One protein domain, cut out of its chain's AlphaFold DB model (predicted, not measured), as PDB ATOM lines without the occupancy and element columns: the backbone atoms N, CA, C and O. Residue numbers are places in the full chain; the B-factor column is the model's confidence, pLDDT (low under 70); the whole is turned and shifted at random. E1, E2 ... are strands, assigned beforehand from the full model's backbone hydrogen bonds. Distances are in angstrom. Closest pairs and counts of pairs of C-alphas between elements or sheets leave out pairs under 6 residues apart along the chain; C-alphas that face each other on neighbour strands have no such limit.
ATOM      1  N   GLU A 172      62.190  40.210 -12.841       76.50
ATOM      2  CA  GLU A 172      63.584  39.808 -12.977       76.50
ATOM      3  C   GLU A 172      63.813  38.625 -12.039       76.50
ATOM      4  O   GLU A 172      63.597  38.719 -10.832       76.50
ATOM      5  N   LYS A 173      64.188  37.474 -12.600       82.44
ATOM      6  CA  LYS A 173      64.457  36.266 -11.821       82.44
ATOM      7  C   LYS A 173      65.894  35.832 -12.043       82.44
ATOM      8  O   LYS A 173      66.250  35.362 -13.125       82.44
ATOM      9  N   LEU A 174      66.688  35.915 -10.984       83.00
ATOM     10  CA  LEU A 174      68.015  35.322 -10.925       83.00
ATOM     11  C   LEU A 174      67.899  33.885 -10.408       83.00
ATOM     12  O   LEU A 174      67.334  33.651  -9.343       83.00
ATOM     13  N   THR A 175      68.403  32.910 -11.161       85.75
ATOM     14  CA  THR A 175      68.477  31.511 -10.717       85.75
ATOM     15  C   THR A 175      69.937  31.088 -10.668       85.75
ATOM     16  O   THR A 175      70.613  31.080 -11.693       85.75
ATOM     17  N   ILE A 176      70.426  30.745  -9.477       86.44
ATOM     18  CA  ILE A 176      71.783  30.222  -9.288       86.44
ATOM     19  C   ILE A 176      71.735  28.713  -9.536       86.44
ATOM     20  O   ILE A 176      70.979  27.998  -8.877       86.44
ATOM     21  N   ILE A 177      72.511  28.236 -10.508       88.94
ATOM     22  CA  ILE A 177      72.582  26.825 -10.894       88.94
ATOM     23  C   ILE A 177      73.918  26.271 -10.397       88.94
ATOM     24  O   ILE A 177      74.852  26.122 -11.182       88.94
ATOM     25  N   GLY A 178      73.997  25.991  -9.091       86.56
ATOM     26  CA  GLY A 178      75.158  25.367  -8.437       86.56
ATOM     27  C   GLY A 178      76.504  25.876  -8.965       86.56
ATOM     28  O   GLY A 178      76.723  27.082  -9.056       86.56
ATOM     29  N   ASP A 179      77.351  24.939  -9.391       89.00
ATOM     30  CA  ASP A 179      78.722  25.205  -9.849       89.00
ATOM     31  C   ASP A 179      78.805  25.634 -11.324       89.00
ATOM     32  O   ASP A 179      79.882  25.912 -11.847       89.00
ATOM     33  N   PHE A 180      77.674  25.678 -12.033       89.00
ATOM     34  CA  PHE A 180      77.653  25.961 -13.468       89.00
ATOM     35  C   PHE A 180      77.610  27.460 -13.752       89.00
ATOM     36  O   PHE A 180      78.227  27.935 -14.708       89.00
ATOM     37  N   GLY A 181      76.885  28.216 -12.930       90.44
ATOM     38  CA  GLY A 181      76.759  29.658 -13.076       90.44
ATOM     39  C   GLY A 181      75.364  30.174 -12.762       90.44
ATOM     40  O   GLY A 181      74.588  29.573 -12.017       90.44
ATOM     41  N   VAL A 182      75.050  31.328 -13.336       89.38
ATOM     42  CA  VAL A 182      73.857  32.100 -13.010       89.38
ATOM     43  C   VAL A 182      73.002  32.267 -14.258       89.38
ATOM     44  O   VAL A 182      73.450  32.776 -15.283       89.38
ATOM     45  N   GLN A 183      71.745  31.841 -14.181       90.81
ATOM     46  CA  GLN A 183      70.765  32.080 -15.229       90.81
ATOM     47  C   GLN A 183      69.917  33.292 -14.867       90.81
ATOM     48  O   GLN A 183      69.164  33.291 -13.891       90.81
ATOM     49  N   TRP A 184      70.015  34.317 -15.699       86.25
ATOM     50  CA  TRP A 184      69.149  35.476 -15.658       86.25
ATOM     51  C   TRP A 184      67.927  35.234 -16.527       86.25
ATOM     52  O   TRP A 184      68.064  35.046 -17.736       86.25
ATOM     53  N   ASN A 185      66.733  35.286 -15.945       86.00
ATOM     54  CA  ASN A 185      65.499  35.330 -16.710       86.00
ATOM     55  C   ASN A 185      64.866  36.712 -16.570       86.00
ATOM     56  O   ASN A 185      64.480  37.141 -15.483       86.00
ATOM     57  N   TYR A 186      64.795  37.408 -17.695       82.25
ATOM     58  CA  TYR A 186      64.216  38.724 -17.816       82.25
ATOM     59  C   TYR A 186      62.901  38.626 -18.574       82.25
ATOM     60  O   TYR A 186      62.889  38.350 -19.777       82.25
ATOM     61  N   ARG A 187      61.784  38.880 -17.891       78.38
ATOM     62  CA  ARG A 187      60.469  38.873 -18.527       78.38
ATOM     63  C   ARG A 187      59.975  40.304 -18.719       78.38
ATOM     64  O   ARG A 187      59.464  40.935 -17.801       78.38
ATOM     65  N   ARG A 188      60.113  40.817 -19.944       76.69
ATOM     66  CA  ARG A 188      59.361  41.987 -20.423       76.69
ATOM     67  C   ARG A 188      57.989  41.538 -20.918       76.69
ATOM     68  O   ARG A 188      57.820  40.407 -21.366       76.69
ATOM     69  N   LEU A 189      57.045  42.477 -20.920       66.00
ATOM     70  CA  LEU A 189      55.648  42.305 -21.350       66.00
ATOM     71  C   LEU A 189      55.460  41.542 -22.668       66.00
ATOM     72  O   LEU A 189      54.468  40.842 -22.822       66.00
ATOM     73  N   PHE A 190      56.420  41.642 -23.590       68.62
ATOM     74  CA  PHE A 190      56.375  40.969 -24.892       68.62
ATOM     75  C   PHE A 190      57.647  40.182 -25.224       68.62
ATOM     76  O   PHE A 190      57.815  39.726 -26.349       68.62
ATOM     77  N   SER A 191      58.575  40.041 -24.278       70.88
ATOM     78  CA  SER A 191      59.845  39.371 -24.544       70.88
ATOM     79  C   SER A 191      60.378  38.735 -23.273       70.88
ATOM     80  O   SER A 191      60.703  39.422 -22.306       70.88
ATOM     81  N   ALA A 192      60.455  37.409 -23.283       82.19
ATOM     82  CA  ALA A 192      61.247  36.675 -22.317       82.19
ATOM     83  C   ALA A 192      62.653  36.528 -22.900       82.19
ATOM     84  O   ALA A 192      62.830  35.935 -23.963       82.19
ATOM     85  N   SER A 193      63.644  37.085 -22.217       86.12
ATOM     86  CA  SER A 193      65.049  36.877 -22.533       86.12
ATOM     87  C   SER A 193      65.682  36.118 -21.382       86.12
ATOM     88  O   SER A 193      65.606  36.539 -20.230       86.12
ATOM     89  N   SER A 194      66.291  34.980 -21.693       87.81
ATOM     90  CA  SER A 194      67.090  34.225 -20.739       87.81
ATOM     91  C   SER A 194      68.549  34.326 -21.149       87.81
ATOM     92  O   SER A 194      68.892  33.982 -22.278       87.81
ATOM     93  N   ARG A 195      69.413  34.753 -20.230       89.06
ATOM     94  CA  ARG A 195      70.862  34.778 -20.427       89.06
ATOM     95  C   ARG A 195      71.520  33.913 -19.367       89.06
ATOM     96  O   ARG A 195      71.309  34.119 -18.178       89.06
ATOM     97  N   PHE A 196      72.313  32.945 -19.805       90.62
ATOM     98  CA  PHE A 196      73.144  32.149 -18.915       90.62
ATOM     99  C   PHE A 196      74.538  32.772 -18.824       90.62
ATOM    100  O   PHE A 196      75.128  33.121 -19.849       90.62
ATOM    101  N   LEU A 197      75.032  32.935 -17.602       90.38
ATOM    102  CA  LEU A 197      76.361  33.438 -17.286       90.38
ATOM    103  C   LEU A 197      77.135  32.312 -16.597       90.38
ATOM    104  O   LEU A 197      76.830  32.004 -15.442       90.38
ATOM    105  N   PRO A 198      78.096  31.670 -17.282       91.19
ATOM    106  CA  PRO A 198      78.902  30.629 -16.663       91.19
ATOM    107  C   PRO A 198      79.753  31.221 -15.539       91.19
ATOM    108  O   PRO A 198      80.218  32.359 -15.638       91.19
ATOM    109  N   ILE A 199      79.990  30.435 -14.488       90.00
ATOM    110  CA  ILE A 199      80.720  30.900 -13.299       90.00
ATOM    111  C   ILE A 199      82.136  31.393 -13.633       90.00
ATOM    112  O   ILE A 199      82.618  32.344 -13.031       90.00
ATOM    113  N   SER A 200      82.758  30.828 -14.671       92.12
ATOM    114  CA  SER A 200      84.085  31.220 -15.160       92.12
ATOM    115  C   SER A 200      84.166  32.652 -15.697       92.12
ATOM    116  O   SER A 200      85.260  33.193 -15.831       92.12
ATOM    117  N   GLN A 201      83.029  33.270 -16.032       90.31
ATOM    118  CA  GLN A 201      82.974  34.658 -16.494       90.31
ATOM    119  C   GLN A 201      82.720  35.654 -15.358       90.31
ATOM    120  O   GLN A 201      82.908  36.855 -15.563       90.31
ATOM    121  N   ILE A 202      82.294  35.178 -14.187       89.94
ATOM    122  CA  ILE A 202      82.015  36.009 -13.018       89.94
ATOM    123  C   ILE A 202      83.342  36.244 -12.303       89.94
ATOM    124  O   ILE A 202      83.956  35.307 -11.801       89.94
ATOM    125  N   ARG A 203      83.807  37.495 -12.296       91.19
ATOM    126  CA  ARG A 203      85.047  37.871 -11.606       91.19
ATOM    127  C   ARG A 203      84.795  38.238 -10.154       91.19
ATOM    128  O   ARG A 203      85.588  37.868  -9.300       91.19
ATOM    129  N   ASP A 204      83.714  38.970  -9.911       89.00
ATOM    130  CA  ASP A 204      83.385  39.474  -8.585       89.00
ATOM    131  C   ASP A 204      81.867  39.595  -8.399       89.00
ATOM    132  O   ASP A 204      81.111  39.727  -9.374       89.00
ATOM    133  N   VAL A 205      81.429  39.532  -7.144       87.81
ATOM    134  CA  VAL A 205      80.026  39.627  -6.736       87.81
ATOM    135  C   VAL A 205      79.918  40.595  -5.568       87.81
ATOM    136  O   VAL A 205      80.323  40.281  -4.451       87.81
ATOM    137  N   PHE A 206      79.303  41.752  -5.803       89.19
ATOM    138  CA  PHE A 206      79.011  42.710  -4.743       89.19
ATOM    139  C   PHE A 206      77.573  42.569  -4.277       89.19
ATOM    140  O   PHE A 206      76.649  42.439  -5.078       89.19
ATOM    141  N   ILE A 207      77.380  42.633  -2.967       88.62
ATOM    142  CA  ILE A 207      76.060  42.672  -2.350       88.62
ATOM    143  C   ILE A 207      75.988  43.992  -1.595       88.62
ATOM    144  O   ILE A 207      76.727  44.204  -0.637       88.62
ATOM    145  N   SER A 208      75.130  44.892  -2.064       85.19
ATOM    146  CA  SER A 208      74.853  46.167  -1.412       85.19
ATOM    147  C   SER A 208      73.497  46.091  -0.727       85.19
ATOM    148  O   SER A 208      72.495  45.735  -1.348       85.19
ATOM    149  N   GLU A 209      73.469  46.399   0.561       85.69
ATOM    150  CA  GLU A 209      72.246  46.462   1.350       85.69
ATOM    151  C   GLU A 209      71.786  47.917   1.448       85.69
ATOM    152  O   GLU A 209      72.522  48.788   1.915       85.69
ATOM    153  N   GLU A 210      70.562  48.189   1.008       82.44
ATOM    154  CA  GLU A 210      69.934  49.497   1.123       82.44
ATOM    155  C   GLU A 210      68.749  49.424   2.089       82.44
ATOM    156  O   GLU A 210      67.781  48.692   1.873       82.44
ATOM    157  N   VAL A 211      68.812  50.214   3.162       82.00
ATOM    158  CA  VAL A 211      67.758  50.276   4.179       82.00
ATOM    159  C   VAL A 211      66.912  51.528   3.959       82.00
ATOM    160  O   VAL A 211      67.371  52.652   4.152       82.00
ATOM    161  N   HIS A 212      65.651  51.336   3.581       75.62
ATOM    162  CA  HIS A 212      64.667  52.399   3.386       75.62
ATOM    163  C   HIS A 212      63.552  52.298   4.429       75.62
ATOM    164  O   HIS A 212      62.568  51.589   4.225       75.62
ATOM    165  N   VAL A 213      63.705  53.041   5.533       83.88
ATOM    166  CA  VAL A 213      62.763  53.255   6.659       83.88
ATOM    167  C   VAL A 213      62.243  51.977   7.352       83.88
ATOM    168  O   VAL A 213      62.467  51.818   8.544       83.88
ATOM    169  N   TYR A 214      61.586  51.061   6.634       84.88
ATOM    170  CA  TYR A 214      61.111  49.749   7.103       84.88
ATOM    171  C   TYR A 214      61.307  48.619   6.075       84.88
ATOM    172  O   TYR A 214      60.741  47.538   6.223       84.88
ATOM    173  N   ARG A 215      62.060  48.861   4.997       70.94
ATOM    174  CA  ARG A 215      62.344  47.874   3.951       70.94
ATOM    175  C   ARG A 215      63.847  47.741   3.767       70.94
ATOM    176  O   ARG A 215      64.537  48.750   3.659       70.94
ATOM    177  N   ILE A 216      64.323  46.502   3.728       75.75
ATOM    178  CA  ILE A 216      65.698  46.167   3.359       75.75
ATOM    179  C   ILE A 216      65.648  45.692   1.909       75.75
ATOM    180  O   ILE A 216      64.929  44.740   1.603       75.75
ATOM    181  N   ALA A 217      66.360  46.381   1.023       78.62
ATOM    182  CA  ALA A 217      66.554  45.976  -0.359       78.62
ATOM    183  C   ALA A 217      67.992  45.481  -0.525       78.62
ATOM    184  O   ALA A 217      68.940  46.175  -0.161       78.62
ATOM    185  N   TYR A 218      68.153  44.284  -1.084       80.19
ATOM    186  CA  TYR A 218      69.466  43.758  -1.446       80.19
ATOM    187  C   TYR A 218      69.695  43.993  -2.935       80.19
ATOM    188  O   TYR A 218      68.880  43.589  -3.766       80.19
ATOM    189  N   HIS A 219      70.814  44.624  -3.268       81.69
ATOM    190  CA  HIS A 219      71.275  44.823  -4.634       81.69
ATOM    191  C   HIS A 219      72.477  43.924  -4.873       81.69
ATOM    192  O   HIS A 219      73.533  44.120  -4.272       81.69
ATOM    193  N   VAL A 220      72.325  42.927  -5.739       83.44
ATOM    194  CA  VAL A 220      73.445  42.070  -6.147       83.44
ATOM    195  C   VAL A 220      74.009  42.612  -7.450       83.44
ATOM    196  O   VAL A 220      73.262  42.787  -8.413       83.44
ATOM    197  N   VAL A 221      75.313  42.875  -7.472       85.88
ATOM    198  CA  VAL A 221      76.063  43.332  -8.640       85.88
ATOM    199  C   VAL A 221      77.030  42.237  -9.061       85.88
ATOM    200  O   VAL A 221      77.917  41.853  -8.304       85.88
ATOM    201  N   LEU A 222      76.854  41.725 -10.276       87.25
ATOM    202  CA  LEU A 222      77.738  40.714 -10.857       87.25
ATOM    203  C   LEU A 222      78.702  41.380 -11.840       87.25
ATOM    204  O   LEU A 222      78.256  41.928 -12.854       87.25
ATOM    205  N   VAL A 223      80.009  41.299 -11.575       88.06
ATOM    206  CA  VAL A 223      81.054  41.767 -12.496       88.06
ATOM    207  C   VAL A 223      81.428  40.636 -13.446       88.06
ATOM    208  O   VAL A 223      81.961  39.604 -13.033       88.06
ATOM    209  N   VAL A 224      81.162  40.834 -14.739       89.12
ATOM    210  CA  VAL A 224      81.411  39.835 -15.785       89.12
ATOM    211  C   VAL A 224      82.530  40.326 -16.709       89.12
ATOM    212  O   VAL A 224      82.336  41.249 -17.496       89.12
ATOM    213  N   GLY A 225      83.711  39.706 -16.643       85.69
ATOM    214  CA  GLY A 225      84.866  40.099 -17.465       85.69
ATOM    215  C   GLY A 225      85.406  41.509 -17.160       85.69
ATOM    216  O   GLY A 225      85.720  41.810 -16.014       85.69
ATOM    217  N   GLU A 226      85.572  42.349 -18.191       84.50
ATOM    218  CA  GLU A 226      86.178  43.702 -18.106       84.50
ATOM    219  C   GLU A 226      85.189  44.848 -18.394       84.50
ATOM    220  O   GLU A 226      85.557  46.022 -18.358       84.50
ATOM    221  N   LYS A 227      83.922  44.529 -18.684       67.75
ATOM    222  CA  LYS A 227      82.849  45.509 -18.892       67.75
ATOM    223  C   LYS A 227      81.637  45.118 -18.045       67.75
ATOM    224  O   LYS A 227      81.068  44.052 -18.250       67.75
ATOM    225  N   GLN A 228      81.321  46.017 -17.109       61.38
ATOM    226  CA  GLN A 228      80.202  46.097 -16.156       61.38
ATOM    227  C   GLN A 228      78.884  45.410 -16.541       61.38
ATOM    228  O   GLN A 228      78.564  45.247 -17.716       61.38
ATOM    229  N   GLU A 229      77.928  45.210 -15.637       58.81
ATOM    230  CA  GLU A 229      77.791  45.025 -14.174       58.81
ATOM    231  C   GLU A 229      76.271  44.898 -14.066       58.81
ATOM    232  O   GLU A 229      75.541  45.802 -14.487       58.81
ATOM    233  N   ILE A 230      75.761  43.755 -13.630       65.00
ATOM    234  CA  ILE A 230      74.312  43.536 -13.622       65.00
ATOM    235  C   ILE A 230      73.800  43.818 -12.215       65.00
ATOM    236  O   ILE A 230      74.109  43.039 -11.321       65.00
ATOM    237  N   LEU A 231      73.035  44.902 -12.033       63.69
ATOM    238  CA  LEU A 231      72.314  45.199 -10.789       63.69
ATOM    239  C   LEU A 231      70.982  44.445 -10.760       63.69
ATOM    240  O   LEU A 231      70.135  44.667 -11.625       63.69
ATOM    241  N   VAL A 232      70.777  43.611  -9.741       66.56
ATOM    242  CA  VAL A 232      69.475  42.983  -9.452       66.56
ATOM    243  C   VAL A 232      68.940  43.570  -8.158       66.56
ATOM    244  O   VAL A 232      69.489  43.259  -7.097       66.56
ATOM    245  N   PRO A 233      67.889  44.397  -8.204       61.72
ATOM    246  CA  PRO A 233      67.200  44.810  -6.996       61.72
ATOM    247  C   PRO A 233      66.244  43.698  -6.543       61.72
ATOM    248  O   PRO A 233      65.263  43.390  -7.223       61.72
ATOM    249  N   PHE A 234      66.484  43.119  -5.369       65.81
ATOM    250  CA  PHE A 234      65.512  42.258  -4.698       65.81
ATOM    251  C   PHE A 234      64.614  43.135  -3.816       65.81
ATOM    252  O   PHE A 234      65.032  43.579  -2.749       65.81
ATOM    253  N   GLN A 235      63.401  43.440  -4.294       54.34
ATOM    254  CA  GLN A 235      62.462  44.318  -3.573       54.34
ATOM    255  C   GLN A 235      61.558  43.592  -2.578       54.34
ATOM    256  O   GLN A 235      61.068  44.222  -1.641       54.34
TER     257      GLN A 235
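What this domain is: This is residues 172 to 235 of the 250 residues of the protein "PIG-H domain-containing protein" of Eimeria mitis (UniProt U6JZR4). Two ribbons of three antiparallel strands, E1 E2 E3 and E4 E5 E6, are joined at one end by the tight link of residues 199 to 201 and spread from there as an open V. E3 and E4 lie at the far edges of the two arms, while the short edge strands E1 and E6 lie on the sides toward the gap and come nearest to each other there. The printed part has 64 residues with no named helix and six named strands, in the order E1 to E6, and its class is all strand. The whole is only just loose, close to compact, with a radius of gyration of the C-alphas of 13.0 A and spans of 37 by 31 by 24 A.

Where its parts are: E1, residues 172 to 177, begins at C-alpha 172, (63.584, 39.808, -12.977), and is 15.9 A long. E2, residues 181 to 188, measures 22.6 A. E3, residues 191 to 198, measures 22.4 A and ends at C-alpha 198, (78.902, 30.629, -16.663). E4, residues 202 to 212, is the longest strand by residues and measures 29.0 A. E5, residues 215 to 224, measures 28.6 A. E6, residues 230 to 234, measures 12.6 A and ends at C-alpha 234, (65.512, 42.258, -4.698).

How they stand to each other: E1 E2 E3 is a meander, each strand the antiparallel neighbour of the one before, with E2 as its inner strand. E1 and E2 form a hairpin at 159 degrees between their directions, with N 175 and O 183 within hydrogen-bond range at 2.9 A. E2 and E3 form a hairpin at 168 degrees, with N 184 and O 195 at 2.8 A. E3 and E4 meet only through their link. E4 E5 E6 is a second meander, with E5 as its inner strand. E4 and E5 form a hairpin at 163 degrees, with N 208 and O 219 at 2.8 A. E5 and E6 form a hairpin at 160 degrees, with N 232 and O 220 at 2.9 A. Between the sheets, the closest C-alphas of E1 and E6 are those of Glu 172 and Val 232, 7.6 A apart. E2 and E4 are only just apart, at 8.2 A, and so are E3 and E5, at 8.3 A.

The domain as a whole: The two C-alphas farthest apart are those of Ser 200 and Val 213, at 37.6 A. The first and last printed C-alphas, 172 and 235, are 10.5 A apart. The printed part has no cut, and the five links between its strands are tight. The mean pLDDT of the printed part is 81.5; residues 189 to 190 and 227 to 235 are under 70, among them the whole of E6.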